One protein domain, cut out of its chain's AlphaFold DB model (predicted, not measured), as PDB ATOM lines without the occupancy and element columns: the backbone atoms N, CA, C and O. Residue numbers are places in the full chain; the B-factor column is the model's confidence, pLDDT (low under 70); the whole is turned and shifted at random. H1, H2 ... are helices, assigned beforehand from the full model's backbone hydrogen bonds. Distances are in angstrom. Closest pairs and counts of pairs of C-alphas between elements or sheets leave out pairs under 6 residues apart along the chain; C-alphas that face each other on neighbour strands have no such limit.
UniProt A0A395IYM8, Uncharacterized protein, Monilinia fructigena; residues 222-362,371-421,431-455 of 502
ATOM      1  N   SER A 222       1.963  33.007 -80.544       68.12
ATOM      2  CA  SER A 222       0.696  32.694 -81.219       68.12
ATOM      3  C   SER A 222       0.860  31.483 -82.142       68.12
ATOM      4  O   SER A 222       0.168  30.483 -81.951       68.12
ATOM      5  N   ASP A 223       1.867  31.506 -83.011       71.94
ATOM      6  CA  ASP A 223       2.183  30.405 -83.924       71.94
ATOM      7  C   ASP A 223       2.589  29.133 -83.167       71.94
ATOM      8  O   ASP A 223       2.118  28.040 -83.473       71.94
ATOM      9  N   SER A 224       3.374  29.260 -82.088       74.50
ATOM     10  CA  SER A 224       3.741  28.126 -81.224       74.50
ATOM     11  C   SER A 224       2.528  27.474 -80.567       74.50
ATOM     12  O   SER A 224       2.507  26.261 -80.356       74.50
ATOM     13  N   ARG A 225       1.512  28.270 -80.218       71.06
ATOM     14  CA  ARG A 225       0.259  27.776 -79.645       71.06
ATOM     15  C   ARG A 225      -0.547  27.029 -80.699       71.06
ATOM     16  O   ARG A 225      -1.025  25.937 -80.401       71.06
ATOM     17  N   VAL A 226      -0.684  27.595 -81.899       74.56
ATOM     18  CA  VAL A 226      -1.375  26.941 -83.019       74.56
ATOM     19  C   VAL A 226      -0.684  25.621 -83.356       74.56
ATOM     20  O   VAL A 226      -1.357  24.595 -83.458       74.56
ATOM     21  N   ALA A 227       0.649  25.615 -83.427       79.25
ATOM     22  CA  ALA A 227       1.440  24.411 -83.644       79.25
ATOM     23  C   ALA A 227       1.217  23.373 -82.536       79.25
ATOM     24  O   ALA A 227       0.896  22.225 -82.830       79.25
ATOM     25  N   TRP A 228       1.306  23.769 -81.263       77.38
ATOM     26  CA  TRP A 228       1.080  22.861 -80.134       77.38
ATOM     27  C   TRP A 228      -0.331  22.259 -80.137       77.38
ATOM     28  O   TRP A 228      -0.467  21.049 -80.017       77.38
ATOM     29  N   GLN A 229      -1.375  23.071 -80.326       73.69
ATOM     30  CA  GLN A 229      -2.759  22.585 -80.388       73.69
ATOM     31  C   GLN A 229      -2.964  21.606 -81.544       73.69
ATOM     32  O   GLN A 229      -3.581  20.559 -81.370       73.69
ATOM     33  N   THR A 230      -2.414  21.941 -82.709       80.25
ATOM     34  CA  THR A 230      -2.497  21.109 -83.909       80.25
ATOM     35  C   THR A 230      -1.809  19.759 -83.692       80.25
ATOM     36  O   THR A 230      -2.362  18.720 -84.049       80.25
ATOM     37  N   LEU A 231      -0.644  19.762 -83.039       83.50
ATOM     38  CA  LEU A 231       0.092  18.547 -82.702       83.50
ATOM     39  C   LEU A 231      -0.594  17.727 -81.586       83.50
ATOM     40  O   LEU A 231      -0.566  16.503 -81.623       83.50
ATOM     41  N   CYS A 232      -1.268  18.365 -80.625       77.12
ATOM     42  CA  CYS A 232      -2.078  17.649 -79.633       77.12
ATOM     43  C   CYS A 232      -3.231  16.877 -80.283       77.12
ATOM     44  O   CYS A 232      -3.486  15.744 -79.887       77.12
ATOM     45  N   SER A 233      -3.905  17.455 -81.285       78.75
ATOM     46  CA  SER A 233      -5.016  16.783 -81.973       78.75
ATOM     47  C   SER A 233      -4.582  15.511 -82.703       78.75
ATOM     48  O   SER A 233      -5.337  14.544 -82.727       78.75
ATOM     49  N   ILE A 234      -3.380  15.487 -83.293       83.75
ATOM     50  CA  ILE A 234      -2.870  14.262 -83.925       83.75
ATOM     51  C   ILE A 234      -2.433  13.234 -82.877       83.75
ATOM     52  O   ILE A 234      -2.778  12.065 -83.010       83.75
ATOM     53  N   ASP A 235      -1.748  13.660 -81.811       79.06
ATOM     54  CA  ASP A 235      -1.322  12.764 -80.732       79.06
ATOM     55  C   ASP A 235      -2.528  12.084 -80.060       79.06
ATOM     56  O   ASP A 235      -2.490  10.885 -79.802       79.06
ATOM     57  N   GLU A 236      -3.617  12.820 -79.818       78.75
ATOM     58  CA  GLU A 236      -4.853  12.287 -79.235       78.75
ATOM     59  C   GLU A 236      -5.483  11.202 -80.114       78.75
ATOM     60  O   GLU A 236      -5.794  10.115 -79.631       78.75
ATOM     61  N   VAL A 237      -5.614  11.459 -81.416       79.94
ATOM     62  CA  VAL A 237      -6.208  10.500 -82.360       79.94
ATOM     63  C   VAL A 237      -5.338   9.254 -82.503       79.94
ATOM     64  O   VAL A 237      -5.854   8.137 -82.507       79.94
ATOM     65  N   VAL A 238      -4.017   9.422 -82.551       78.56
ATOM     66  CA  VAL A 238      -3.071   8.301 -82.605       78.56
ATOM     67  C   VAL A 238      -3.139   7.460 -81.331       78.56
ATOM     68  O   VAL A 238      -3.192   6.234 -81.413       78.56
ATOM     69  N   VAL A 239      -3.166   8.090 -80.154       76.88
ATOM     70  CA  VAL A 239      -3.295   7.388 -78.869       76.88
ATOM     71  C   VAL A 239      -4.630   6.648 -78.784       76.88
ATOM     72  O   VAL A 239      -4.644   5.471 -78.428       76.88
ATOM     73  N   ASN A 240      -5.736   7.294 -79.156       75.94
ATOM     74  CA  ASN A 240      -7.062   6.678 -79.137       75.94
ATOM     75  C   ASN A 240      -7.133   5.464 -80.065       75.94
ATOM     76  O   ASN A 240      -7.619   4.409 -79.655       75.94
ATOM     77  N   LEU A 241      -6.587   5.566 -81.278       74.69
ATOM     78  CA  LEU A 241      -6.555   4.440 -82.203       74.69
ATOM     79  C   LEU A 241      -5.675   3.295 -81.686       74.69
ATOM     80  O   LEU A 241      -6.082   2.140 -81.755       74.69
ATOM     81  N   ARG A 242      -4.502   3.592 -81.113       73.12
ATOM     82  CA  ARG A 242      -3.626   2.571 -80.510       73.12
ATOM     83  C   ARG A 242      -4.286   1.862 -79.327       73.12
ATOM     84  O   ARG A 242      -4.106   0.660 -79.168       73.12
ATOM     85  N   ASN A 243      -5.067   2.588 -78.526       72.75
ATOM     86  CA  ASN A 243      -5.831   2.015 -77.418       72.75
ATOM     87  C   ASN A 243      -6.994   1.140 -77.909       72.75
ATOM     88  O   ASN A 243      -7.272   0.105 -77.311       72.75
ATOM     89  N   THR A 244      -7.663   1.549 -78.988       70.56
ATOM     90  CA  THR A 244      -8.842   0.852 -79.531       70.56
ATOM     91  C   THR A 244      -8.452  -0.358 -80.384       70.56
ATOM     92  O   THR A 244      -9.179  -1.348 -80.436       70.56
ATOM     93  N   CYS A 245      -7.296  -0.312 -81.048       65.56
ATOM     94  CA  CYS A 245      -6.809  -1.350 -81.957       65.56
ATOM     95  C   CYS A 245      -5.317  -1.659 -81.712       65.56
ATOM     96  O   CYS A 245      -4.470  -1.329 -82.552       65.56
ATOM     97  N   PRO A 246      -4.966  -2.301 -80.579       57.03
ATOM     98  CA  PRO A 246      -3.586  -2.674 -80.287       57.03
ATOM     99  C   PRO A 246      -3.101  -3.724 -81.300       57.03
ATOM    100  O   PRO A 246      -3.615  -4.840 -81.346       57.03
ATOM    101  N   GLY A 247      -2.123  -3.360 -82.135       53.88
ATOM    102  CA  GLY A 247      -1.526  -4.241 -83.150       53.88
ATOM    103  C   GLY A 247      -1.729  -3.813 -84.608       53.88
ATOM    104  O   GLY A 247      -1.164  -4.446 -85.498       53.88
ATOM    105  N   LEU A 248      -2.484  -2.742 -84.874       55.84
ATOM    106  CA  LEU A 248      -2.626  -2.212 -86.231       55.84
ATOM    107  C   LEU A 248      -1.406  -1.354 -86.618       55.84
ATOM    108  O   LEU A 248      -1.091  -0.367 -85.949       55.84
ATOM    109  N   THR A 249      -0.728  -1.695 -87.716       56.12
ATOM    110  CA  THR A 249       0.324  -0.854 -88.307       56.12
ATOM    111  C   THR A 249      -0.294   0.448 -88.821       56.12
ATOM    112  O   THR A 249      -1.217   0.451 -89.631       56.12
ATOM    113  N   MET A 250       0.197   1.575 -88.311       56.72
ATOM    114  CA  MET A 250      -0.624   2.758 -88.046       56.72
ATOM    115  C   MET A 250      -1.189   3.561 -89.226       56.72
ATOM    116  O   MET A 250      -1.945   4.485 -88.943       56.72
ATOM    117  N   ILE A 251      -0.855   3.334 -90.504       53.62
ATOM    118  CA  ILE A 251      -1.013   4.453 -91.471       53.62
ATOM    119  C   ILE A 251      -1.753   4.153 -92.769       53.62
ATOM    120  O   ILE A 251      -2.333   5.077 -93.345       53.62
ATOM    121  N   HIS A 252      -1.829   2.908 -93.230       48.72
ATOM    122  CA  HIS A 252      -2.393   2.699 -94.567       48.72
ATOM    123  C   HIS A 252      -3.908   2.503 -94.613       48.72
ATOM    124  O   HIS A 252      -4.502   2.914 -95.603       48.72
ATOM    125  N   ASP A 253      -4.544   2.045 -93.529       50.91
ATOM    126  CA  ASP A 253      -5.959   1.638 -93.589       50.91
ATOM    127  C   ASP A 253      -6.910   2.337 -92.613       50.91
ATOM    128  O   ASP A 253      -8.119   2.096 -92.644       50.91
ATOM    129  N   THR A 254      -6.431   3.241 -91.757       58.91
ATOM    130  CA  THR A 254      -7.324   3.879 -90.781       58.91
ATOM    131  C   THR A 254      -7.895   5.180 -91.328       58.91
ATOM    132  O   THR A 254      -7.280   6.249 -91.272       58.91
ATOM    133  N   ARG A 255      -9.137   5.084 -91.828       63.94
ATOM    134  CA  ARG A 255      -9.978   6.221 -92.259       63.94
ATOM    135  C   ARG A 255     -10.030   7.367 -91.235       63.94
ATOM    136  O   ARG A 255     -10.324   8.496 -91.608       63.94
ATOM    137  N   GLU A 256      -9.734   7.084 -89.970       69.81
ATOM    138  CA  GLU A 256      -9.791   8.029 -88.854       69.81
ATOM    139  C   GLU A 256      -8.527   8.896 -88.700       69.81
ATOM    140  O   GLU A 256      -8.633  10.075 -88.364       69.81
ATOM    141  N   VAL A 257      -7.327   8.369 -88.989       78.06
ATOM    142  CA  VAL A 257      -6.064   9.116 -88.786       78.06
ATOM    143  C   VAL A 257      -5.743  10.007 -89.973       78.06
ATOM    144  O   VAL A 257      -5.300  11.140 -89.785       78.06
ATOM    145  N   GLN A 258      -5.965   9.522 -91.198       82.38
ATOM    146  CA  GLN A 258      -5.546  10.227 -92.414       82.38
ATOM    147  C   GLN A 258      -6.095  11.666 -92.515       82.38
ATOM    148  O   GLN A 258      -5.301  12.569 -92.798       82.38
ATOM    149  N   PRO A 259      -7.386  11.949 -92.231       84.56
ATOM    150  CA  PRO A 259      -7.915  13.312 -92.302       84.56
ATOM    151  C   PRO A 259      -7.297  14.242 -91.251       84.56
ATOM    152  O   PRO A 259      -7.022  15.412 -91.531       84.56
ATOM    153  N   VAL A 260      -7.052  13.728 -90.043       83.56
ATOM    154  CA  VAL A 260      -6.466  14.493 -88.933       83.56
ATOM    155  C   VAL A 260      -4.992  14.759 -89.196       83.56
ATOM    156  O   VAL A 260      -4.524  15.875 -88.972       83.56
ATOM    157  N   PHE A 261      -4.277  13.777 -89.739       88.50
ATOM    158  CA  PHE A 261      -2.884  13.912 -90.136       88.50
ATOM    159  C   PHE A 261      -2.729  14.953 -91.251       88.50
ATOM    160  O   PHE A 261      -1.938  15.885 -91.110       88.50
ATOM    161  N   LEU A 262      -3.558  14.879 -92.298       89.12
ATOM    162  CA  LEU A 262      -3.583  15.874 -93.370       89.12
ATOM    163  C   LEU A 262      -3.854  17.282 -92.819       89.12
ATOM    164  O   LEU A 262      -3.084  18.208 -93.070       89.12
ATOM    165  N   ARG A 263      -4.910  17.436 -92.006       87.31
ATOM    166  CA  ARG A 263      -5.273  18.720 -91.383       87.31
ATOM    167  C   ARG A 263      -4.161  19.253 -90.480       87.31
ATOM    168  O   ARG A 263      -3.940  20.464 -90.446       87.31
ATOM    169  N   CYS A 264      -3.479  18.367 -89.757       89.25
ATOM    170  CA  CYS A 264      -2.355  18.700 -88.893       89.25
ATOM    171  C   CYS A 264      -1.198  19.296 -89.701       89.25
ATOM    172  O   CYS A 264      -0.761  20.409 -89.412       89.25
ATOM    173  N   LEU A 265      -0.776  18.615 -90.771       91.38
ATOM    174  CA  LEU A 265       0.285  19.089 -91.661       91.38
ATOM    175  C   LEU A 265      -0.066  20.439 -92.294       91.38
ATOM    176  O   LEU A 265       0.744  21.364 -92.249       91.38
ATOM    177  N   THR A 266      -1.287  20.593 -92.813       87.81
ATOM    178  CA  THR A 266      -1.731  21.849 -93.433       87.81
ATOM    179  C   THR A 266      -1.738  23.011 -92.440       87.81
ATOM    180  O   THR A 266      -1.234  24.088 -92.754       87.81
ATOM    181  N   LYS A 267      -2.262  22.811 -91.222       83.88
ATOM    182  CA  LYS A 267      -2.278  23.853 -90.181       83.88
ATOM    183  C   LYS A 267      -0.879  24.209 -89.686       83.88
ATOM    184  O   LYS A 267      -0.611  25.384 -89.451       83.88
ATOM    185  N   LEU A 268       0.007  23.223 -89.542       86.50
ATOM    186  CA  LEU A 268       1.398  23.464 -89.161       86.50
ATOM    187  C   LEU A 268       2.131  24.273 -90.224       86.50
ATOM    188  O   LEU A 268       2.762  25.266 -89.890       86.50
ATOM    189  N   MET A 269       2.011  23.898 -91.496       86.88
ATOM    190  CA  MET A 269       2.616  24.668 -92.580       86.88
ATOM    191  C   MET A 269       2.046  26.079 -92.658       86.88
ATOM    192  O   MET A 269       2.817  27.019 -92.766       86.88
ATOM    193  N   ALA A 270       0.732  26.260 -92.500       80.00
ATOM    194  CA  ALA A 270       0.142  27.595 -92.455       80.00
ATOM    195  C   ALA A 270       0.716  28.454 -91.312       80.00
ATOM    196  O   ALA A 270       1.024  29.613 -91.548       80.00
ATOM    197  N   ALA A 271       0.903  27.880 -90.117       71.62
ATOM    198  CA  ALA A 271       1.445  28.587 -88.951       71.62
ATOM    199  C   ALA A 271       2.950  28.897 -89.051       71.62
ATOM    200  O   ALA A 271       3.424  29.827 -88.407       71.62
ATOM    201  N   VAL A 272       3.711  28.114 -89.824       71.00
ATOM    202  CA  VAL A 272       5.166  28.295 -89.985       71.00
ATOM    203  C   VAL A 272       5.497  29.152 -91.207       71.00
ATOM    204  O   VAL A 272       6.374  30.009 -91.148       71.00
ATOM    205  N   SER A 273       4.782  28.960 -92.317       62.31
ATOM    206  CA  SER A 273       5.014  29.669 -93.581       62.31
ATOM    207  C   SER A 273       4.494  31.110 -93.583       62.31
ATOM    208  O   SER A 273       4.892  31.889 -94.447       62.31
ATOM    209  N   SER A 274       3.619  31.493 -92.646       51.03
ATOM    210  CA  SER A 274       3.100  32.864 -92.532       51.03
ATOM    211  C   SER A 274       4.062  33.844 -91.854       51.03
ATOM    212  O   SER A 274       3.865  35.055 -91.955       51.03
ATOM    213  N   SER A 275       5.090  33.357 -91.156       51.97
ATOM    214  CA  SER A 275       5.951  34.183 -90.311       51.97
ATOM    215  C   SER A 275       7.365  34.312 -90.883       51.97
ATOM    216  O   SER A 275       8.074  33.326 -91.047       51.97
ATOM    217  N   VAL A 276       7.829  35.550 -91.102       53.25
ATOM    218  CA  VAL A 276       9.247  35.856 -91.415       53.25
ATOM    219  C   VAL A 276      10.179  35.408 -90.273       53.25
ATOM    220  O   VAL A 276      11.376  35.209 -90.463       53.25
ATOM    221  N   THR A 277       9.628  35.246 -89.070       59.06
ATOM    222  CA  THR A 277      10.327  34.800 -87.864       59.06
ATOM    223  C   THR A 277      10.071  33.320 -87.582       59.06
ATOM    224  O   THR A 277       8.923  32.898 -87.676       59.06
ATOM    225  N   PRO A 278      11.079  32.541 -87.152       66.25
ATOM    226  CA  PRO A 278      10.893  31.130 -86.832       66.25
ATOM    227  C   PRO A 278       9.888  30.934 -85.688       66.25
ATOM    228  O   PRO A 278       9.951  31.620 -84.662       66.25
ATOM    229  N   THR A 279       8.977  29.969 -85.846       71.50
ATOM    230  CA  THR A 279       7.990  29.613 -84.822       71.50
ATOM    231  C   THR A 279       8.695  29.127 -83.557       71.50
ATOM    232  O   THR A 279       9.395  28.111 -83.549       71.50
ATOM    233  N   PHE A 280       8.498  29.844 -82.450       72.19
ATOM    234  CA  PHE A 280       9.223  29.584 -81.211       72.19
ATOM    235  C   PHE A 280       8.992  28.147 -80.711       72.19
ATOM    236  O   PHE A 280       7.852  27.709 -80.544       72.19
ATOM    237  N   GLY A 281      10.075  27.425 -80.402       72.38
ATOM    238  CA  GLY A 281      10.025  26.108 -79.753       72.38
ATOM    239  C   GLY A 281       9.385  24.995 -80.591       72.38
ATOM    240  O   GLY A 281       9.117  23.920 -80.058       72.38
ATOM    241  N   LEU A 282       9.163  25.219 -81.890       80.62
ATOM    242  CA  LEU A 282       8.563  24.236 -82.793       80.62
ATOM    243  C   LEU A 282       9.351  22.923 -82.837       80.62
ATOM    244  O   LEU A 282       8.761  21.848 -82.805       80.62
ATOM    245  N   GLN A 283      10.679  23.003 -82.823       79.56
ATOM    246  CA  GLN A 283      11.562  21.841 -82.742       79.56
ATOM    247  C   GLN A 283      11.216  20.931 -81.552       79.56
ATOM    248  O   GLN A 283      11.091  19.717 -81.700       79.56
ATOM    249  N   GLU A 284      11.012  21.521 -80.374       74.75
ATOM    250  CA  GLU A 284      10.663  20.797 -79.150       74.75
ATOM    251  C   GLU A 284       9.250  20.219 -79.193       74.75
ATOM    252  O   GLU A 284       9.021  19.124 -78.680       74.75
ATOM    253  N   LEU A 285       8.311  20.922 -79.829       79.06
ATOM    254  CA  LEU A 285       6.966  20.407 -80.063       79.06
ATOM    255  C   LEU A 285       6.994  19.181 -80.988       79.06
ATOM    256  O   LEU A 285       6.374  18.167 -80.677       79.06
ATOM    257  N   LEU A 286       7.764  19.235 -82.079       85.75
ATOM    258  CA  LEU A 286       7.911  18.129 -83.030       85.75
ATOM    259  C   LEU A 286       8.616  16.913 -82.415       85.75
ATOM    260  O   LEU A 286       8.209  15.775 -82.663       85.75
ATOM    261  N   ARG A 287       9.641  17.125 -81.577       78.81
ATOM    262  CA  ARG A 287      10.317  16.037 -80.844       78.81
ATOM    263  C   ARG A 287       9.370  15.274 -79.921       78.81
ATOM    264  O   ARG A 287       9.537  14.073 -79.750       78.81
ATOM    265  N   LYS A 288       8.397  15.967 -79.329       74.62
ATOM    266  CA  LYS A 288       7.474  15.405 -78.334       74.62
ATOM    267  C   LYS A 288       6.111  14.987 -78.908       74.62
ATOM    268  O   LYS A 288       5.311  14.435 -78.161       74.62
ATOM    269  N   SER A 289       5.860  15.238 -80.195       81.94
ATOM    270  CA  SER A 289       4.650  14.811 -80.914       81.94
ATOM    271  C   SER A 289       4.891  13.571 -81.764       81.94
ATOM    272  O   SER A 289       5.991  13.364 -82.282       81.94
ATOM    273  N   MET A 290       3.853  12.746 -81.922       84.38
ATOM    274  CA  MET A 290       3.850  11.522 -82.730       84.38
ATOM    275  C   MET A 290       3.902  11.816 -84.234       84.38
ATOM    276  O   MET A 290       4.080  10.900 -85.031       84.38
ATOM    277  N   LEU A 291       3.822  13.090 -84.641       89.00
ATOM    278  CA  LEU A 291       3.828  13.493 -86.045       89.00
ATOM    279  C   LEU A 291       5.023  12.940 -86.839       89.00
ATOM    280  O   LEU A 291       4.825  12.426 -87.936       89.00
ATOM    281  N   LEU A 292       6.256  13.024 -86.316       88.75
ATOM    282  CA  LEU A 292       7.413  12.507 -87.066       88.75
ATOM    283  C   LEU A 292       7.451  10.975 -87.109       88.75
ATOM    284  O   LEU A 292       8.064  10.438 -88.024       88.75
ATOM    285  N   ASP A 293       6.795  10.285 -86.170       85.88
ATOM    286  CA  ASP A 293       6.633   8.827 -86.245       85.88
ATOM    287  C   ASP A 293       5.691   8.489 -87.413       85.88
ATOM    288  O   ASP A 293       6.018   7.648 -88.248       85.88
ATOM    289  N   LEU A 294       4.594   9.248 -87.562       86.81
ATOM    290  CA  LEU A 294       3.664   9.080 -88.683       86.81
ATOM    291  C   LEU A 294       4.291   9.390 -90.050       86.81
ATOM    292  O   LEU A 294       4.053   8.707 -91.052       86.81
ATOM    293  N   VAL A 295       5.114  10.437 -90.102       90.62
ATOM    294  CA  VAL A 295       5.890  10.777 -91.300       90.62
ATOM    295  C   VAL A 295       6.895   9.668 -91.617       90.62
ATOM    296  O   VAL A 295       6.988   9.249 -92.769       90.62
ATOM    297  N   ALA A 296       7.608   9.154 -90.612       88.88
ATOM    298  CA  ALA A 296       8.583   8.083 -90.789       88.88
ATOM    299  C   ALA A 296       7.944   6.794 -91.320       88.88
ATOM    300  O   ALA A 296       8.486   6.175 -92.230       88.88
ATOM    301  N   ASP A 297       6.785   6.408 -90.801       84.75
ATOM    302  CA  ASP A 297       5.994   5.281 -91.305       84.75
ATOM    303  C   ASP A 297       5.576   5.473 -92.766       84.75
ATOM    304  O   ASP A 297       5.774   4.581 -93.590       84.75
ATOM    305  N   SER A 298       5.080   6.661 -93.120       86.56
ATOM    306  CA  SER A 298       4.703   6.974 -94.506       86.56
ATOM    307  C   SER A 298       5.902   6.875 -95.459       86.56
ATOM    308  O   SER A 298       5.778   6.365 -96.570       86.56
ATOM    309  N   MET A 299       7.083   7.319 -95.017       89.62
ATOM    310  CA  MET A 299       8.331   7.190 -95.775       89.62
ATOM    311  C   MET A 299       8.800   5.732 -95.883       89.62
ATOM    312  O   MET A 299       9.233   5.312 -96.954       89.62
ATOM    313  N   ARG A 300       8.710   4.953 -94.792       87.12
ATOM    314  CA  ARG A 300       9.078   3.524 -94.751       87.12
ATOM    315  C   ARG A 300       8.272   2.700 -95.745       87.12
ATOM    316  O   ARG A 300       8.824   1.806 -96.380       87.12
ATOM    317  N   ASN A 301       6.989   3.010 -95.869       82.94
ATOM    318  CA  ASN A 301       6.064   2.238 -96.684       82.94
ATOM    319  C   ASN A 301       6.045   2.671 -98.151       82.94
ATOM    320  O   ASN A 301       5.335   2.057 -98.935       82.94
ATOM    321  N   MET A 302       6.811   3.689 -98.545       85.56
ATOM    322  CA  MET A 302       6.888   4.143 -99.932       85.56
ATOM    323  C   MET A 302       7.654   3.131-100.804       85.56
ATOM    324  O   MET A 302       8.872   2.965-100.677       85.56
ATOM    325  N   THR A 303       6.947   2.486-101.728       85.50
ATOM    326  CA  THR A 303       7.440   1.508-102.706       85.50
ATOM    327  C   THR A 303       7.181   1.987-104.136       85.50
ATOM    328  O   THR A 303       6.522   2.997-104.363       85.50
ATOM    329  N   ILE A 304       7.726   1.270-105.122       81.62
ATOM    330  CA  ILE A 304       7.480   1.550-106.547       81.62
ATOM    331  C   ILE A 304       6.000   1.320-106.891       81.62
ATOM    332  O   ILE A 304       5.458   2.023-107.736       81.62
ATOM    333  N   ASP A 305       5.349   0.374-106.213       77.62
ATOM    334  CA  ASP A 305       3.978  -0.046-106.515       77.62
ATOM    335  C   ASP A 305       2.912   0.848-105.864       77.62
ATOM    336  O   ASP A 305       1.758   0.807-106.267       77.62
ATOM    337  N   ASN A 306       3.274   1.645-104.850       77.06
ATOM    338  CA  ASN A 306       2.336   2.509-104.119       77.06
ATOM    339  C   ASN A 306       2.713   4.000-104.134       77.06
ATOM    340  O   ASN A 306       2.137   4.800-103.390       77.06
ATOM    341  N   ILE A 307       3.682   4.379-104.971       74.94
ATOM    342  CA  ILE A 307       4.056   5.773-105.210       74.94
ATOM    343  C   ILE A 307       2.992   6.459-106.070       74.94
ATOM    344  O   ILE A 307       3.156   6.731-107.255       74.94
ATOM    345  N   GLU A 308       1.868   6.763-105.442       73.12
ATOM    346  CA  GLU A 308       0.781   7.509-106.058       73.12
ATOM    347  C   GLU A 308       0.672   8.905-105.453       73.12
ATOM    348  O   GLU A 308       1.030   9.161-104.299       73.12
ATOM    349  N   LEU A 309       0.162   9.848-106.244       73.12
ATOM    350  CA  LEU A 309      -0.069  11.198-105.758       73.12
ATOM    351  C   LEU A 309      -1.317  11.218-104.874       73.12
ATOM    352  O   LEU A 309      -2.437  11.331-105.367       73.12
ATOM    353  N   SER A 310      -1.115  11.174-103.560       81.50
ATOM    354  CA  SER A 310      -2.171  11.446-102.587       81.50
ATOM    355  C   SER A 310      -1.997  12.835-101.959       81.50
ATOM    356  O   SER A 310      -0.862  13.291-101.767       81.50
ATOM    357  N   PRO A 311      -3.094  13.520-101.576       83.81
ATOM    358  CA  PRO A 311      -3.015  14.778-100.834       83.81
ATOM    359  C   PRO A 311      -2.153  14.669 -99.573       83.81
ATOM    360  O   PRO A 311      -1.414  15.594 -99.247       83.81
ATOM    361  N   LEU A 312      -2.199  13.520 -98.891       86.94
ATOM    362  CA  LEU A 312      -1.404  13.274 -97.695       86.94
ATOM    363  C   LEU A 312       0.094  13.213 -98.008       86.94
ATOM    364  O   LEU A 312       0.868  13.916 -97.365       86.94
ATOM    365  N   LEU A 313       0.504  12.442 -99.021       87.25
ATOM    366  CA  LEU A 313       1.913  12.350 -99.411       87.25
ATOM    367  C   LEU A 313       2.454  13.708 -99.871       87.25
ATOM    368  O   LEU A 313       3.539  14.099 -99.450       87.25
ATOM    369  N   ILE A 314       1.678  14.471-100.650       86.00
ATOM    370  CA  ILE A 314       2.009  15.858-101.012       86.00
ATOM    371  C   ILE A 314       2.321  16.675 -99.755       86.00
ATOM    372  O   ILE A 314       3.394  17.270 -99.673       86.00
ATOM    373  N   GLN A 315       1.406  16.704 -98.781       89.19
ATOM    374  CA  GLN A 315       1.570  17.514 -97.571       89.19
ATOM    375  C   GLN A 315       2.725  17.021 -96.685       89.19
ATOM    376  O   GLN A 315       3.392  17.843 -96.064       89.19
ATOM    377  N   ILE A 316       3.006  15.713 -96.653       92.38
ATOM    378  CA  ILE A 316       4.172  15.157 -95.949       92.38
ATOM    379  C   ILE A 316       5.467  15.696 -96.557       92.38
ATOM    380  O   ILE A 316       6.351  16.144 -95.827       92.38
ATOM    381  N   TRP A 317       5.586  15.691 -97.887       92.50
ATOM    382  CA  TRP A 317       6.790  16.193 -98.551       92.50
ATOM    383  C   TRP A 317       6.934  17.711 -98.458       92.50
ATOM    384  O   TRP A 317       8.055  18.188 -98.302       92.50
ATOM    385  N   GLU A 318       5.834  18.470 -98.481       90.62
ATOM    386  CA  GLU A 318       5.869  19.915 -98.201       90.62
ATOM    387  C   GLU A 318       6.321  20.201 -96.763       90.62
ATOM    388  O   GLU A 318       7.163  21.065 -96.526       90.62
ATOM    389  N   PHE A 319       5.843  19.417 -95.796       92.69
ATOM    390  CA  PHE A 319       6.277  19.517 -94.408       92.69
ATOM    391  C   PHE A 319       7.768  19.187 -94.242       92.69
ATOM    392  O   PHE A 319       8.500  19.927 -93.585       92.69
ATOM    393  N   LEU A 320       8.257  18.117 -94.876       93.19
ATOM    394  CA  LEU A 320       9.684  17.777 -94.879       93.19
ATOM    395  C   LEU A 320      10.526  18.850 -95.580       93.19
ATOM    396  O   LEU A 320      11.641  19.134 -95.140       93.19
ATOM    397  N   ASN A 321       9.996  19.474 -96.633       89.88
ATOM    398  CA  ASN A 321      10.632  20.609 -97.287       89.88
ATOM    399  C   ASN A 321      10.731  21.823 -96.352       89.88
ATOM    400  O   ASN A 321      11.801  22.418 -96.259       89.88
ATOM    401  N   MET A 322       9.669  22.131 -95.602       89.06
ATOM    402  CA  MET A 322       9.679  23.177 -94.576       89.06
ATOM    403  C   MET A 322      10.729  22.887 -93.489       89.06
ATOM    404  O   MET A 322      11.564  23.744 -93.207       89.06
ATOM    405  N   ILE A 323      10.811  21.660 -92.956       89.12
ATOM    406  CA  ILE A 323      11.887  21.285 -92.012       89.12
ATOM    407  C   ILE A 323      13.274  21.469 -92.649       89.12
ATOM    408  O   ILE A 323      14.206  21.931 -91.989       89.12
ATOM    409  N   ALA A 324      13.437  21.110 -93.925       87.06
ATOM    410  CA  ALA A 324      14.708  21.244 -94.631       87.06
ATOM    411  C   ALA A 324      15.085  22.710 -94.918       87.06
ATOM    412  O   ALA A 324      16.268  23.011 -95.059       87.06
ATOM    413  N   GLU A 325      14.128  23.631 -94.998       84.50
ATOM    414  CA  GLU A 325      14.389  25.060 -95.203       84.50
ATOM    415  C   GLU A 325      14.827  25.756 -93.911       84.50
ATOM    416  O   GLU A 325      15.783  26.532 -93.944       84.50
ATOM    417  N   HIS A 326      14.223  25.397 -92.779       79.31
ATOM    418  CA  HIS A 326      14.475  26.000 -91.470       79.31
ATOM    419  C   HIS A 326      15.729  25.437 -90.778       79.31
ATOM    420  O   HIS A 326      15.748  24.284 -90.341       79.31
ATOM    421  N   ASP A 327      16.781  26.255 -90.641       75.81
ATOM    422  CA  ASP A 327      18.087  25.865 -90.076       75.81
ATOM    423  C   ASP A 327      17.962  25.181 -88.699       75.81
ATOM    424  O   ASP A 327      18.615  24.168 -88.443       75.81
ATOM    425  N   GLU A 328      17.086  25.694 -87.836       74.56
ATOM    426  CA  GLU A 328      16.823  25.192 -86.486       74.56
ATOM    427  C   GLU A 328      16.106  23.832 -86.451       74.56
ATOM    428  O   GLU A 328      16.238  23.085 -85.478       74.56
ATOM    429  N   LEU A 329      15.368  23.483 -87.511       83.31
ATOM    430  CA  LEU A 329      14.619  22.228 -87.612       83.31
ATOM    431  C   LEU A 329      15.401  21.138 -88.345       83.31
ATOM    432  O   LEU A 329      15.162  19.958 -88.096       83.31
ATOM    433  N   ARG A 330      16.369  21.497 -89.198       82.81
ATOM    434  CA  ARG A 330      17.145  20.536 -90.008       82.81
ATOM    435  C   ARG A 330      17.775  19.408 -89.206       82.81
ATOM    436  O   ARG A 330      17.879  18.290 -89.703       82.81
ATOM    437  N   ILE A 331      18.194  19.684 -87.975       81.75
ATOM    438  CA  ILE A 331      18.787  18.683 -87.083       81.75
ATOM    439  C   ILE A 331      17.853  17.483 -86.837       81.75
ATOM    440  O   ILE A 331      18.340  16.364 -86.699       81.75
ATOM    441  N   LEU A 332      16.529  17.670 -86.925       85.75
ATOM    442  CA  LEU A 332      15.537  16.596 -86.812       85.75
ATOM    443  C   LEU A 332      15.734  15.491 -87.866       85.75
ATOM    444  O   LEU A 332      15.356  14.350 -87.617       85.75
ATOM    445  N   PHE A 333      16.355  15.787 -89.019       86.31
ATOM    446  CA  PHE A 333      16.668  14.763 -90.020       86.31
ATOM    447  C   PHE A 333      17.757  13.786 -89.568       86.31
ATOM    448  O   PHE A 333      17.741  12.614 -89.953       86.31
ATOM    449  N   PHE A 334      18.706  14.270 -88.769       84.62
ATOM    450  CA  PHE A 334      19.928  13.555 -88.397       84.62
ATOM    451  C   PHE A 334      19.886  13.007 -86.966       84.62
ATOM    452  O   PHE A 334      20.766  12.244 -86.567       84.62
ATOM    453  N   GLU A 335      18.867  13.376 -86.193       81.50
ATOM    454  CA  GLU A 335      18.649  12.868 -84.845       81.50
ATOM    455  C   GLU A 335      18.245  11.393 -84.845       81.50
ATOM    456  O   GLU A 335      17.424  10.943 -85.644       81.50
ATOM    457  N   ASN A 336      18.814  10.643 -83.898       78.88
ATOM    458  CA  ASN A 336      18.406   9.271 -83.627       78.88
ATOM    459  C   ASN A 336      17.125   9.288 -82.792       78.88
ATOM    460  O   ASN A 336      17.181   9.394 -81.562       78.88
ATOM    461  N   ARG A 337      15.974   9.225 -83.459       76.75
ATOM    462  CA  ARG A 337      14.677   9.302 -82.794       76.75
ATOM    463  C   ARG A 337      14.241   7.921 -82.327       76.75
ATOM    464  O   ARG A 337      14.301   6.947 -83.070       76.75
ATOM    465  N   VAL A 338      13.787   7.857 -81.080       73.75
ATOM    466  CA  VAL A 338      13.052   6.712 -80.542       73.75
ATOM    467  C   VAL A 338      11.579   6.922 -80.861       73.75
ATOM    468  O   VAL A 338      11.027   7.961 -80.504       73.75
ATOM    469  N   GLU A 339      10.961   5.948 -81.523       73.56
ATOM    470  CA  GLU A 339       9.527   5.972 -81.805       73.56
ATOM    471  C   GLU A 339       8.731   6.035 -80.492       73.56
ATOM    472  O   GLU A 339       9.037   5.322 -79.524       73.56
ATOM    473  N   MET A 340       7.727   6.912 -80.419       71.38
ATOM    474  CA  MET A 340       6.950   7.043 -79.193       71.38
ATOM    475  C   MET A 340       6.046   5.827 -78.995       71.38
ATOM    476  O   MET A 340       5.130   5.575 -79.777       71.38
ATOM    477  N   LYS A 341       6.305   5.086 -77.908       60.38
ATOM    478  CA  LYS A 341       5.598   3.850 -77.538       60.38
ATOM    479  C   LYS A 341       4.091   4.047 -77.354       60.38
ATOM    480  O   LYS A 341       3.638   5.138 -77.019       60.38
ATOM    481  N   GLU A 342       3.348   2.945 -77.454       53.47
ATOM    482  CA  GLU A 342       1.882   2.841 -77.316       53.47
ATOM    483  C   GLU A 342       1.302   3.534 -76.068       53.47
ATOM    484  O   GLU A 342       0.230   4.116 -76.142       53.47
ATOM    485  N   LYS A 343       2.028   3.559 -74.938       51.75
ATOM    486  CA  LYS A 343       1.596   4.225 -73.687       51.75
ATOM    487  C   LYS A 343       2.034   5.693 -73.556       51.75
ATOM    488  O   LYS A 343       1.794   6.332 -72.523       51.75
ATOM    489  N   SER A 344       2.740   6.233 -74.550       55.28
ATOM    490  CA  SER A 344       3.096   7.651 -74.564       55.28
ATOM    491  C   SER A 344       1.828   8.462 -74.802       55.28
ATOM    492  O   SER A 344       1.175   8.285 -75.818       55.28
ATOM    493  N   LEU A 345       1.485   9.373 -73.889       49.88
ATOM    494  CA  LEU A 345       0.348  10.285 -74.094       49.88
ATOM    495  C   LEU A 345       0.773  11.571 -74.831       49.88
ATOM    496  O   LEU A 345       0.107  12.587 -74.675       49.88
ATOM    497  N   GLY A 346       1.908  11.547 -75.546       59.78
ATOM    498  CA  GLY A 346       2.390  12.645 -76.393       59.78
ATOM    499  C   GLY A 346       2.455  14.021 -75.712       59.78
ATOM    500  O   GLY A 346       2.733  14.144 -74.512       59.78
ATOM    501  N   LEU A 347       2.172  15.066 -76.493       58.12
ATOM    502  CA  LEU A 347       2.023  16.456 -76.053       58.12
ATOM    503  C   LEU A 347       0.871  16.723 -75.061       58.12
ATOM    504  O   LEU A 347       1.064  17.594 -74.206       58.12
ATOM    505  N   PRO A 348      -0.288  16.026 -75.102       54.16
ATOM    506  CA  PRO A 348      -1.401  16.246 -74.168       54.16
ATOM    507  C   PRO A 348      -1.048  16.193 -72.670       54.16
ATOM    508  O   PRO A 348      -1.708  16.836 -71.855       54.16
ATOM    509  N   LYS A 349       0.020  15.485 -72.278       50.78
ATOM    510  CA  LYS A 349       0.507  15.439 -70.882       50.78
ATOM    511  C   LYS A 349       1.146  16.739 -70.390       50.78
ATOM    512  O   LYS A 349       1.360  16.895 -69.184       50.78
ATOM    513  N   PHE A 350       1.502  17.649 -71.290       50.53
ATOM    514  CA  PHE A 350       2.326  18.799 -70.961       50.53
ATOM    515  C   PHE A 350       1.563  20.114 -71.064       50.53
ATOM    516  O   PHE A 350       0.880  20.414 -72.040       50.53
ATOM    517  N   ILE A 351       1.741  20.949 -70.045       52.69
ATOM    518  CA  ILE A 351       1.132  22.275 -69.982       52.69
ATOM    519  C   ILE A 351       1.929  23.223 -70.882       52.69
ATOM    520  O   ILE A 351       3.143  23.358 -70.725       52.69
ATOM    521  N   PHE A 352       1.267  23.941 -71.787       51.53
ATOM    522  CA  PHE A 352       1.895  25.058 -72.491       51.53
ATOM    523  C   PHE A 352       2.197  26.207 -71.497       51.53
ATOM    524  O   PHE A 352       1.312  26.559 -70.719       51.53
ATOM    525  N   PRO A 353       3.425  26.772 -71.451       50.47
ATOM    526  CA  PRO A 353       4.527  26.601 -72.385       50.47
ATOM    527  C   PRO A 353       5.642  25.713 -71.803       50.47
ATOM    528  O   PRO A 353       6.735  25.693 -72.355       50.47
ATOM    529  N   LEU A 354       5.406  25.010 -70.681       51.69
ATOM    530  CA  LEU A 354       6.379  24.079 -70.088       51.69
ATOM    531  C   LEU A 354       6.824  23.044 -71.127       51.69
ATOM    532  O   LEU A 354       7.958  22.587 -71.104       51.69
ATOM    533  N   ILE A 355       5.941  22.732 -72.075       55.66
ATOM    534  CA  ILE A 355       6.206  21.861 -73.217       55.66
ATOM    535  C   ILE A 355       7.337  22.339 -74.148       55.66
ATOM    536  O   ILE A 355       7.973  21.538 -74.830       55.66
ATOM    537  N   LEU A 356       7.629  23.640 -74.146       59.25
ATOM    538  CA  LEU A 356       8.698  24.249 -74.938       59.25
ATOM    539  C   LEU A 356      10.069  24.131 -74.254       59.25
ATOM    540  O   LEU A 356      11.076  24.528 -74.835       59.25
ATOM    541  N   LEU A 357      10.127  23.614 -73.020       54.03
ATOM    542  CA  LEU A 357      11.393  23.292 -72.369       54.03
ATOM    543  C   LEU A 357      12.074  22.123 -73.092       54.03
ATOM    544  O   LEU A 357      11.373  21.188 -73.491       54.03
ATOM    545  N   PRO A 358      13.412  22.142 -73.231       52.84
ATOM    546  CA  PRO A 358      14.173  21.049 -73.803       52.84
ATOM    547  C   PRO A 358      13.790  19.736 -73.145       52.84
ATOM    548  O   PRO A 358      13.661  19.654 -71.920       52.84
ATOM    549  N   VAL A 359      13.623  18.703 -73.963       51.41
ATOM    550  CA  VAL A 359      13.606  17.334 -73.461       51.41
ATOM    551  C   VAL A 359      14.971  17.080 -72.805       51.41
ATOM    552  O   VAL A 359      15.938  16.754 -73.488       51.41
ATOM    553  N   GLN A 360      15.077  17.196 -71.476       44.06
ATOM    554  CA  GLN A 360      16.052  16.363 -70.775       44.06
ATOM    555  C   GLN A 360      15.641  14.935 -71.105       44.06
ATOM    556  O   GLN A 360      14.496  14.554 -70.849       44.06
ATOM    557  N   GLN A 361      16.514  14.223 -71.812       32.78
ATOM    558  CA  GLN A 361      16.239  12.905 -72.366       32.78
ATOM    559  C   GLN A 361      15.617  12.022 -71.282       32.78
ATOM    560  O   GLN A 361      16.307  11.551 -70.385       32.78
ATOM    561  N   SER A 362      14.300  11.814 -71.351       31.02
ATOM    562  CA  SER A 362      13.572  10.904 -70.467       31.02
ATOM    563  C   SER A 362      13.806   9.481 -70.959       31.02
ATOM    564  O   SER A 362      12.925   8.784 -71.455       31.02
ATOM    565  N   GLN A 371      12.180   0.805 -81.298       68.25
ATOM    566  CA  GLN A 371      12.449   1.062 -82.703       68.25
ATOM    567  C   GLN A 371      12.995   2.484 -82.825       68.25
ATOM    568  O   GLN A 371      12.427   3.453 -82.314       68.25
ATOM    569  N   LYS A 372      14.178   2.571 -83.422       80.25
ATOM    570  CA  LYS A 372      14.897   3.815 -83.641       80.25
ATOM    571  C   LYS A 372      14.941   4.094 -85.126       80.25
ATOM    572  O   LYS A 372      15.133   3.168 -85.915       80.25
ATOM    573  N   PHE A 373      14.806   5.356 -85.496       81.31
ATOM    574  CA  PHE A 373      14.891   5.763 -86.886       81.31
ATOM    575  C   PHE A 373      15.608   7.101 -87.043       81.31
ATOM    576  O   PHE A 373      15.634   7.942 -86.144       81.31
ATOM    577  N   TYR A 374      16.170   7.276 -88.235       85.50
ATOM    578  CA  TYR A 374      16.701   8.535 -88.732       85.50
ATOM    579  C   TYR A 374      15.877   8.917 -89.958       85.50
ATOM    580  O   TYR A 374      15.840   8.155 -90.929       85.50
ATOM    581  N   LEU A 375      15.245  10.092 -89.946       88.94
ATOM    582  CA  LEU A 375      14.517  10.590 -91.120       88.94
ATOM    583  C   LEU A 375      15.443  10.700 -92.338       88.94
ATOM    584  O   LEU A 375      15.016  10.440 -93.457       88.94
ATOM    585  N   TRP A 376      16.727  11.008 -92.130       90.62
ATOM    586  CA  TRP A 376      17.739  11.009 -93.184       90.62
ATOM    587  C   TRP A 376      17.889   9.649 -93.878       90.62
ATOM    588  O   TRP A 376      17.859   9.575 -95.105       90.62
ATOM    589  N   SER A 377      18.008   8.558 -93.118       88.56
ATOM    590  CA  SER A 377      18.128   7.214 -93.698       88.56
ATOM    591  C   SER A 377      16.855   6.795 -94.434       88.56
ATOM    592  O   SER A 377      16.934   6.177 -95.495       88.56
ATOM    593  N   LEU A 378      15.686   7.175 -93.911       91.50
ATOM    594  CA  LEU A 378      14.406   6.949 -94.584       91.50
ATOM    595  C   LEU A 378      14.320   7.740 -95.892       91.50
ATOM    596  O   LEU A 378      13.964   7.176 -96.922       91.50
ATOM    597  N   LEU A 379      14.741   9.007 -95.888       92.56
ATOM    598  CA  LEU A 379      14.791   9.847 -97.083       92.56
ATOM    599  C   LEU A 379      15.683   9.233 -98.164       92.56
ATOM    600  O   LEU A 379      15.294   9.181 -99.326       92.56
ATOM    601  N   GLN A 380      16.860   8.725 -97.789       91.06
ATOM    602  CA  GLN A 380      17.746   8.022 -98.719       91.06
ATOM    603  C   GLN A 380      17.082   6.778 -99.324       91.06
ATOM    604  O   GLN A 380      17.313   6.473-100.494       91.06
ATOM    605  N   SER A 381      16.255   6.066 -98.552       91.81
ATOM    606  CA  SER A 381      15.458   4.948 -99.062       91.81
ATOM    607  C   SER A 381      14.411   5.427-100.068       91.81
ATOM    608  O   SER A 381      14.379   4.921-101.187       91.81
ATOM    609  N   CYS A 382      13.634   6.464 -99.736       91.31
ATOM    610  CA  CYS A 382      12.644   7.045-100.647       91.31
ATOM    611  C   CYS A 382      13.282   7.539-101.953       91.31
ATOM    612  O   CYS A 382      12.725   7.329-103.024       91.31
ATOM    613  N   VAL A 383      14.476   8.141-101.898       91.69
ATOM    614  CA  VAL A 383      15.226   8.564-103.094       91.69
ATOM    615  C   VAL A 383      15.574   7.374-103.988       91.69
ATOM    616  O   VAL A 383      15.487   7.485-105.210       91.69
ATOM    617  N   LYS A 384      15.955   6.226-103.416       91.62
ATOM    618  CA  LYS A 384      16.192   5.004-104.204       91.62
ATOM    619  C   LYS A 384      14.903   4.526-104.865       91.62
ATOM    620  O   LYS A 384      14.922   4.296-106.071       91.62
ATOM    621  N   THR A 385      13.805   4.452-104.111       89.94
ATOM    622  CA  THR A 385      12.483   4.061-104.625       89.94
ATOM    623  C   THR A 385      12.040   4.969-105.771       89.94
ATOM    624  O   THR A 385      11.654   4.489-106.829       89.94
ATOM    625  N   VAL A 386      12.157   6.286-105.596       89.38
ATOM    626  CA  VAL A 386      11.788   7.290-106.600       89.38
ATOM    627  C   VAL A 386      12.635   7.168-107.861       89.38
ATOM    628  O   VAL A 386      12.096   7.184-108.962       89.38
ATOM    629  N   ASN A 387      13.954   7.018-107.727       89.00
ATOM    630  CA  ASN A 387      14.817   6.839-108.892       89.00
ATOM    631  C   ASN A 387      14.482   5.545-109.643       89.00
ATOM    632  O   ASN A 387      14.465   5.545-110.867       89.00
ATOM    633  N   GLN A 388      14.177   4.455-108.931       88.06
ATOM    634  CA  GLN A 388      13.722   3.211-109.556       88.06
ATOM    635  C   GLN A 388      12.370   3.388-110.255       88.06
ATOM    636  O   GLN A 388      12.215   2.933-111.381       88.06
ATOM    637  N   TYR A 389      11.423   4.091-109.631       85.44
ATOM    638  CA  TYR A 389      10.126   4.382-110.233       85.44
ATOM    639  C   TYR A 389      10.263   5.201-111.517       85.44
ATOM    640  O   TYR A 389       9.717   4.813-112.546       85.44
ATOM    641  N   LEU A 390      11.036   6.292-111.477       83.62
ATOM    642  CA  LEU A 390      11.286   7.131-112.647       83.62
ATOM    643  C   LEU A 390      11.952   6.340-113.775       83.62
ATOM    644  O   LEU A 390      11.651   6.616-114.923       83.62
ATOM    645  N   LEU A 391      12.814   5.364-113.457       82.81
ATOM    646  CA  LEU A 391      13.458   4.483-114.440       82.81
ATOM    647  C   LEU A 391      12.502   3.475-115.098       82.81
ATOM    648  O   LEU A 391      12.721   3.061-116.233       82.81
ATOM    649  N   VAL A 392      11.474   3.025-114.378       80.25
ATOM    650  CA  VAL A 392      10.521   2.014-114.867       80.25
ATOM    651  C   VAL A 392       9.337   2.665-115.587       80.25
ATOM    652  O   VAL A 392       8.851   2.117-116.572       80.25
ATOM    653  N   ASN A 393       8.910   3.847-115.138       72.38
ATOM    654  CA  ASN A 393       7.693   4.528-115.586       72.38
ATOM    655  C   ASN A 393       8.002   5.860-116.284       72.38
ATOM    656  O   ASN A 393       7.352   6.871-116.032       72.38
ATOM    657  N   HIS A 394       9.007   5.865-117.165       62.94
ATOM    658  CA  HIS A 394       9.445   7.056-117.905       62.94
ATOM    659  C   HIS A 394       8.326   7.760-118.699       62.94
ATOM    660  O   HIS A 394       8.437   8.959-118.949       62.94
ATOM    661  N   ASP A 395       7.265   7.029-119.059       63.25
ATOM    662  CA  ASP A 395       6.156   7.508-119.888       63.25
ATOM    663  C   ASP A 395       4.818   7.654-119.124       63.25
ATOM    664  O   ASP A 395       3.820   8.034-119.741       63.25
ATOM    665  N   ASP A 396       4.766   7.370-117.809       59.91
ATOM    666  CA  ASP A 396       3.503   7.247-117.056       59.91
ATOM    667  C   ASP A 396       3.301   8.294-115.933       59.91
ATOM    668  O   ASP A 396       4.238   8.802-115.319       59.91
ATOM    669  N   VAL A 397       2.024   8.637-115.729       60.56
ATOM    670  CA  VAL A 397       1.382   9.597-114.803       60.56
ATOM    671  C   VAL A 397       2.245  10.748-114.227       60.56
ATOM    672  O   VAL A 397       2.920  10.624-113.203       60.56
ATOM    673  N   TRP A 398       2.049  11.958-114.779       69.69
ATOM    674  CA  TRP A 398       2.579  13.252-114.290       69.69
ATOM    675  C   TRP A 398       2.539  13.437-112.765       69.69
ATOM    676  O   TRP A 398       3.401  14.093-112.184       69.69
ATOM    677  N   SER A 399       1.530  12.880-112.103       67.62
ATOM    678  CA  SER A 399       1.322  13.025-110.671       67.62
ATOM    679  C   SER A 399       2.403  12.323-109.836       67.62
ATOM    680  O   SER A 399       2.896  12.902-108.869       67.62
ATOM    681  N   ALA A 400       2.828  11.116-110.215       72.62
ATOM    682  CA  ALA A 400       3.889  10.392-109.513       72.62
ATOM    683  C   ALA A 400       5.273  11.003-109.792       72.62
ATOM    684  O   ALA A 400       6.108  11.085-108.891       72.62
ATOM    685  N   VAL A 401       5.477  11.538-111.001       79.31
ATOM    686  CA  VAL A 401       6.682  12.302-111.367       79.31
ATOM    687  C   VAL A 401       6.825  13.566-110.510       79.31
ATOM    688  O   VAL A 401       7.894  13.819-109.961       79.31
ATOM    689  N   ILE A 402       5.742  14.321-110.292       82.31
ATOM    690  CA  ILE A 402       5.759  15.502-109.408       82.31
ATOM    691  C   ILE A 402       6.121  15.114-107.966       82.31
ATOM    692  O   ILE A 402       6.885  15.814-107.296       82.31
ATOM    693  N   LEU A 403       5.576  14.002-107.464       82.75
ATOM    694  CA  LEU A 403       5.898  13.505-106.126       82.75
ATOM    695  C   LEU A 403       7.379  13.120-106.021       82.75
ATOM    696  O   LEU A 403       8.061  13.521-105.076       82.75
ATOM    697  N   ALA A 404       7.884  12.400-107.021       84.62
ATOM    698  CA  ALA A 404       9.281  12.026-107.161       84.62
ATOM    699  C   ALA A 404      10.223  13.243-107.138       84.62
ATOM    700  O   ALA A 404      11.192  13.269-106.373       84.62
ATOM    701  N   GLU A 405       9.916  14.286-107.907       85.25
ATOM    702  CA  GLU A 405      10.698  15.526-107.930       85.25
ATOM    703  C   GLU A 405      10.765  16.205-106.556       85.25
ATOM    704  O   GLU A 405      11.825  16.700-106.157       85.25
ATOM    705  N   ARG A 406       9.670  16.190-105.787       87.44
ATOM    706  CA  ARG A 406       9.641  16.749-104.425       87.44
ATOM    707  C   ARG A 406      10.570  15.995-103.479       87.44
ATOM    708  O   ARG A 406      11.327  16.638-102.749       87.44
ATOM    709  N   VAL A 407      10.583  14.660-103.531       90.25
ATOM    710  CA  VAL A 407      11.515  13.833-102.736       90.25
ATOM    711  C   VAL A 407      12.965  14.200-103.050       90.25
ATOM    712  O   VAL A 407      13.771  14.450-102.147       90.25
ATOM    713  N   LEU A 408      13.294  14.281-104.341       89.19
ATOM    714  CA  LEU A 408      14.636  14.629-104.808       89.19
ATOM    715  C   LEU A 408      15.029  16.058-104.406       89.19
ATOM    716  O   LEU A 408      16.179  16.290-104.029       89.19
ATOM    717  N   SER A 409      14.085  17.000-104.430       89.38
ATOM    718  CA  SER A 409      14.288  18.387-103.998       89.38
ATOM    719  C   SER A 409      14.670  18.478-102.516       89.38
ATOM    720  O   SER A 409      15.692  19.089-102.183       89.38
ATOM    721  N   VAL A 410      13.926  17.804-101.629       89.06
ATOM    722  CA  VAL A 410      14.235  17.752-100.186       89.06
ATOM    723  C   VAL A 410      15.622  17.146 -99.953       89.06
ATOM    724  O   VAL A 410      16.449  17.716 -99.238       89.06
ATOM    725  N   HIS A 411      15.930  16.030-100.619       90.50
ATOM    726  CA  HIS A 411      17.247  15.397-100.528       90.50
ATOM    727  C   HIS A 411      18.381  16.309-101.021       90.50
ATOM    728  O   HIS A 411      19.430  16.406-100.377       90.50
ATOM    729  N   LYS A 412      18.184  17.031-102.128       88.25
ATOM    730  CA  LYS A 412      19.167  17.987-102.662       88.25
ATOM    731  C   LYS A 412      19.451  19.129-101.681       88.25
ATOM    732  O   LYS A 412      20.607  19.510-101.506       88.25
ATOM    733  N   LYS A 413      18.420  19.654-101.009       86.19
ATOM    734  CA  LYS A 413      18.575  20.711 -99.992       86.19
ATOM    735  C   LYS A 413      19.426  20.251 -98.805       86.19
ATOM    736  O   LYS A 413      20.245  21.020 -98.305       86.19
ATOM    737  N   LEU A 414      19.272  18.995 -98.389       83.56
ATOM    738  CA  LEU A 414      19.990  18.426 -97.244       83.56
ATOM    739  C   LEU A 414      21.411  17.952 -97.592       83.56
ATOM    740  O   LEU A 414      22.331  18.165 -96.805       83.56
ATOM    741  N   THR A 415      21.626  17.367 -98.776       79.50
ATOM    742  CA  THR A 415      22.950  16.876 -99.225       79.50
ATOM    743  C   THR A 415      24.003  17.976 -99.336       79.50
ATOM    744  O   THR A 415      25.169  17.733 -99.041       79.50
ATOM    745  N   GLY A 416      23.611  19.201 -99.700       65.62
ATOM    746  CA  GLY A 416      24.528  20.344 -99.763       65.62
ATOM    747  C   GLY A 416      24.963  20.896 -98.399       65.62
ATOM    748  O   GLY A 416      25.794  21.802 -98.356       65.62
ATOM    749  N   ARG A 417      24.383  20.410 -97.292       60.47
ATOM    750  CA  ARG A 417      24.565  20.968 -95.940       60.47
ATOM    751  C   ARG A 417      24.608  19.891 -94.847       60.47
ATOM    752  O   ARG A 417      24.252  20.172 -93.703       60.47
ATOM    753  N   VAL A 418      25.023  18.666 -95.188       55.56
ATOM    754  CA  VAL A 418      25.146  17.563 -94.220       55.56
ATOM    755  C   VAL A 418      26.148  17.970 -93.130       55.56
ATOM    756  O   VAL A 418      27.302  18.266 -93.452       55.56
ATOM    757  N   PRO A 419      25.748  18.003 -91.849       52.72
ATOM    758  CA  PRO A 419      26.660  18.331 -90.763       52.72
ATOM    759  C   PRO A 419      27.759  17.268 -90.676       52.72
ATOM    760  O   PRO A 419      27.470  16.080 -90.565       52.72
ATOM    761  N   ALA A 420      29.027  17.683 -90.700       43.56
ATOM    762  CA  ALA A 420      30.171  16.768 -90.626       43.56
ATOM    763  C   ALA A 420      30.335  16.087 -89.246       43.56
ATOM    764  O   ALA A 420      31.171  15.200 -89.090       43.56
ATOM    765  N   GLN A 421      29.558  16.497 -88.240       43.62
ATOM    766  CA  GLN A 421      29.591  15.968 -86.878       43.62
ATOM    767  C   GLN A 421      28.175  15.721 -86.356       43.62
ATOM    768  O   GLN A 421      27.233  16.409 -86.748       43.62
ATOM    769  N   THR A 431      16.512  31.314 -77.101       39.78
ATOM    770  CA  THR A 431      15.334  32.027 -76.602       39.78
ATOM    771  C   THR A 431      14.978  31.743 -75.134       39.78
ATOM    772  O   THR A 431      14.138  32.445 -74.574       39.78
ATOM    773  N   GLN A 432      15.646  30.798 -74.456       40.56
ATOM    774  CA  GLN A 432      15.585  30.672 -72.986       40.56
ATOM    775  C   GLN A 432      16.222  31.869 -72.263       40.56
ATOM    776  O   GLN A 432      16.030  32.048 -71.063       40.56
ATOM    777  N   ILE A 433      16.934  32.714 -73.013       40.62
ATOM    778  CA  ILE A 433      17.516  33.981 -72.566       40.62
ATOM    779  C   ILE A 433      16.426  35.053 -72.359       40.62
ATOM    780  O   ILE A 433      16.674  36.070 -71.713       40.62
ATOM    781  N   VAL A 434      15.188  34.836 -72.838       45.66
ATOM    782  CA  VAL A 434      14.064  35.732 -72.531       45.66
ATOM    783  C   VAL A 434      13.740  35.606 -71.041       45.66
ATOM    784  O   VAL A 434      13.070  34.676 -70.597       45.66
ATOM    785  N   THR A 435      14.223  36.566 -70.257       42.88
ATOM    786  CA  THR A 435      14.130  36.620 -68.789       42.88
ATOM    787  C   THR A 435      12.712  36.387 -68.261       42.88
ATOM    788  O   THR A 435      12.546  35.725 -67.239       42.88
ATOM    789  N   GLY A 436      11.677  36.846 -68.973       43.81
ATOM    790  CA  GLY A 436      10.275  36.589 -68.611       43.81
ATOM    791  C   GLY A 436       9.857  35.115 -68.717       43.81
ATOM    792  O   GLY A 436       9.164  34.605 -67.837       43.81
ATOM    793  N   PHE A 437      10.336  34.409 -69.743       47.12
ATOM    794  CA  PHE A 437      10.036  32.998 -69.998       47.12
ATOM    795  C   PHE A 437      10.703  32.092 -68.953       47.12
ATOM    796  O   PHE A 437      10.027  31.290 -68.309       47.12
ATOM    797  N   ALA A 438      12.003  32.277 -68.701       45.31
ATOM    798  CA  ALA A 438      12.747  31.486 -67.715       45.31
ATOM    799  C   ALA A 438      12.187  31.638 -66.288       45.31
ATOM    800  O   ALA A 438      12.080  30.661 -65.541       45.31
ATOM    801  N   VAL A 439      11.774  32.853 -65.914       46.50
ATOM    802  CA  VAL A 439      11.204  33.129 -64.590       46.50
ATOM    803  C   VAL A 439       9.782  32.568 -64.451       46.50
ATOM    804  O   VAL A 439       9.456  31.996 -63.410       46.50
ATOM    805  N   GLY A 440       8.950  32.660 -65.495       49.75
ATOM    806  CA  GLY A 440       7.616  32.050 -65.509       49.75
ATOM    807  C   GLY A 440       7.658  30.520 -65.407       49.75
ATOM    808  O   GLY A 440       6.892  29.928 -64.648       49.75
ATOM    809  N   LEU A 441       8.596  29.877 -66.110       49.38
ATOM    810  CA  LEU A 441       8.793  28.423 -66.097       49.38
ATOM    811  C   LEU A 441       9.311  27.900 -64.747       49.38
ATOM    812  O   LEU A 441       8.780  26.913 -64.232       49.38
ATOM    813  N   LYS A 442      10.311  28.571 -64.150       47.34
ATOM    814  CA  LYS A 442      10.926  28.175 -62.868       47.34
ATOM    815  C   LYS A 442       9.907  28.109 -61.729       47.34
ATOM    816  O   LYS A 442       9.956  27.203 -60.900       47.34
ATOM    817  N   GLU A 443       8.962  29.042 -61.695       46.22
ATOM    818  CA  GLU A 443       7.965  29.123 -60.625       46.22
ATOM    819  C   GLU A 443       6.706  28.269 -60.902       46.22
ATOM    820  O   GLU A 443       6.112  27.720 -59.966       46.22
ATOM    821  N   LEU A 444       6.334  28.047 -62.174       47.12
ATOM    822  CA  LEU A 444       5.297  27.071 -62.555       47.12
ATOM    823  C   LEU A 444       5.708  25.631 -62.201       47.12
ATOM    824  O   LEU A 444       4.894  24.880 -61.659       47.12
ATOM    825  N   TYR A 445       6.972  25.266 -62.440       43.28
ATOM    826  CA  TYR A 445       7.518  23.948 -62.095       43.28
ATOM    827  C   TYR A 445       7.474  23.679 -60.584       43.28
ATOM    828  O   TYR A 445       6.936  22.659 -60.150       43.28
ATOM    829  N   LYS A 446       7.938  24.635 -59.766       42.34
ATOM    830  CA  LYS A 446       7.857  24.549 -58.297       42.34
ATOM    831  C   LYS A 446       6.420  24.363 -57.812       42.34
ATOM    832  O   LYS A 446       6.157  23.518 -56.960       42.34
ATOM    833  N   THR A 447       5.470  25.102 -58.382       39.91
ATOM    834  CA  THR A 447       4.053  25.015 -57.992       39.91
ATOM    835  C   THR A 447       3.434  23.660 -58.370       39.91
ATOM    836  O   THR A 447       2.652  23.104 -57.596       39.91
ATOM    837  N   GLY A 448       3.809  23.093 -59.524       38.53
ATOM    838  CA  GLY A 448       3.400  21.750 -59.948       38.53
ATOM    839  C   GLY A 448       3.983  20.632 -59.074       38.53
ATOM    840  O   GLY A 448       3.249  19.727 -58.668       38.53
ATOM    841  N   ALA A 449       5.267  20.725 -58.717       34.81
ATOM    842  CA  ALA A 449       5.942  19.776 -57.828       34.81
ATOM    843  C   ALA A 449       5.353  19.797 -56.403       34.81
ATOM    844  O   ALA A 449       5.013  18.749 -55.852       34.81
ATOM    845  N   ILE A 450       5.111  20.991 -55.844       35.38
ATOM    846  CA  ILE A 450       4.508  21.166 -54.511       35.38
ATOM    847  C   ILE A 450       3.082  20.591 -54.453       35.38
ATOM    848  O   ILE A 450       2.685  20.023 -53.437       35.38
ATOM    849  N   ARG A 451       2.289  20.698 -55.530       36.06
ATOM    850  CA  ARG A 451       0.929  20.130 -55.563       36.06
ATOM    851  C   ARG A 451       0.920  18.607 -55.674       36.06
ATOM    852  O   ARG A 451       0.090  17.993 -55.016       36.06
ATOM    853  N   LYS A 452       1.856  17.998 -56.412       37.22
ATOM    854  CA  LYS A 452       2.026  16.532 -56.430       37.22
ATOM    855  C   LYS A 452       2.501  15.982 -55.081       37.22
ATOM    856  O   LYS A 452       2.112  14.882 -54.702       37.22
ATOM    857  N   MET A 453       3.291  16.751 -54.330       33.41
ATOM    858  CA  MET A 453       3.635  16.410 -52.946       33.41
ATOM    859  C   MET A 453       2.432  16.548 -51.999       33.41
ATOM    860  O   MET A 453       2.220  15.675 -51.162       33.41
ATOM    861  N   LYS A 454       1.595  17.582 -52.162       33.47
ATOM    862  CA  LYS A 454       0.365  17.754 -51.367       33.47
ATOM    863  C   LYS A 454      -0.732  16.740 -51.704       33.47
ATOM    864  O   LYS A 454      -1.451  16.343 -50.804       33.47
ATOM    865  N   SER A 455      -0.849  16.282 -52.950       33.34
ATOM    866  CA  SER A 455      -1.816  15.234 -53.319       33.34
ATOM    867  C   SER A 455      -1.384  13.836 -52.867       33.34
ATOM    868  O   SER A 455      -2.230  12.968 -52.701       33.34
TER     869      SER A 455
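AT A GLANCE: This is residues 222 to 362, 371 to 421 and 431 to 455 of the 502 residues of an uncharacterized protein of Monilinia fructigena (UniProt A0A395IYM8). A curved row of five helices, H1, H2, H5, H8 and H7, is built from two helical hairpins, H1 with H2 and H7 with H8, joined through H5, with H4 in the middle on the inner side of the curve. H9 lies away from this body and touches no helix; its residues 446 to 455 stick out. The printed part has 217 residues with nine named helices, H1 to H9 in chain order, and no named strand: the class is all helix. The whole is compact, with a radius of gyration of the C-alphas of 18.7 A, yet elongated, spanning 68 by 41 by 32 A.

HOW THE PARTS SIT: Begin with the longest helix, H1, residues 222 to 244, which forms a hairpin with H2, residues 257 to 273: they touch, opposite ways at a shallow tilt of 14 degrees, closest at the C-alphas of Asp 223 and Ala 271, 5.4 A. H1 touches H3, residues 282 to 288, with residues 224 to 231 alone; the closest C-alphas, of Trp 228 and Leu 285, are 6.4 A apart. H2 touches H5, residues 311 to 325, at Leu 262 and Leu 312, closest C-alphas 5.5 A apart, at a shallow tilt of 34 degrees, only just short of steep. H5 touches H8, residues 398 to 415, the same way at 20 degrees, a shallow tilt; the closest C-alphas, of Asn 321 and Val 410, are 5.4 A apart. H8 forms a hairpin with H7, residues 375 to 392, at a steep tilt of 40 degrees; the closest C-alphas, of Val 386 and Ala 404, are 5.4 A apart. With residues 375 to 382 alone, H7 touches H4, residues 291 to 300; the closest C-alphas, of Met 299 and Leu 378, are 6.2 A apart. H6, residues 330 to 333, only just touches H7, with 3 pairs of C-alphas within 8 A, closest at Phe 333 and Leu 375, 4.8 A. H9, residues 435 to 455, is apart from H1. Helix packing is part aligned, part crossed: 4 of 7 tilts are shallow. Every O i to N i+4 pair is within hydrogen-bond range in the helices but H6, too short for one.

IN THESE COORDINATES: Find C-alpha 222 at (0.696, 32.694, -81.219); from there H1 runs 33.3 A to C-alpha 244. H7 and H8 each measure 25.6 A, H2 23.8 A and H5 21.0 A. H9 runs 30.8 A, ending at C-alpha 455 at (-1.816, 15.234, -53.319).

THE WHOLE: The C-alphas farthest apart, of Asp 395 and Lys 454, are 69.5 A apart. Look for cuts where residues 363 to 370 and 422 to 430 are not printed: C-alphas 362 and 371 are 15.7 A apart across the first, and C-alphas 421 and 431 are 23.8 A apart across the second. The link H1 to H2 is long. Mean pLDDT of the printed part is 71.4, and of H9 42; residues 341 to 362 are among those under 70.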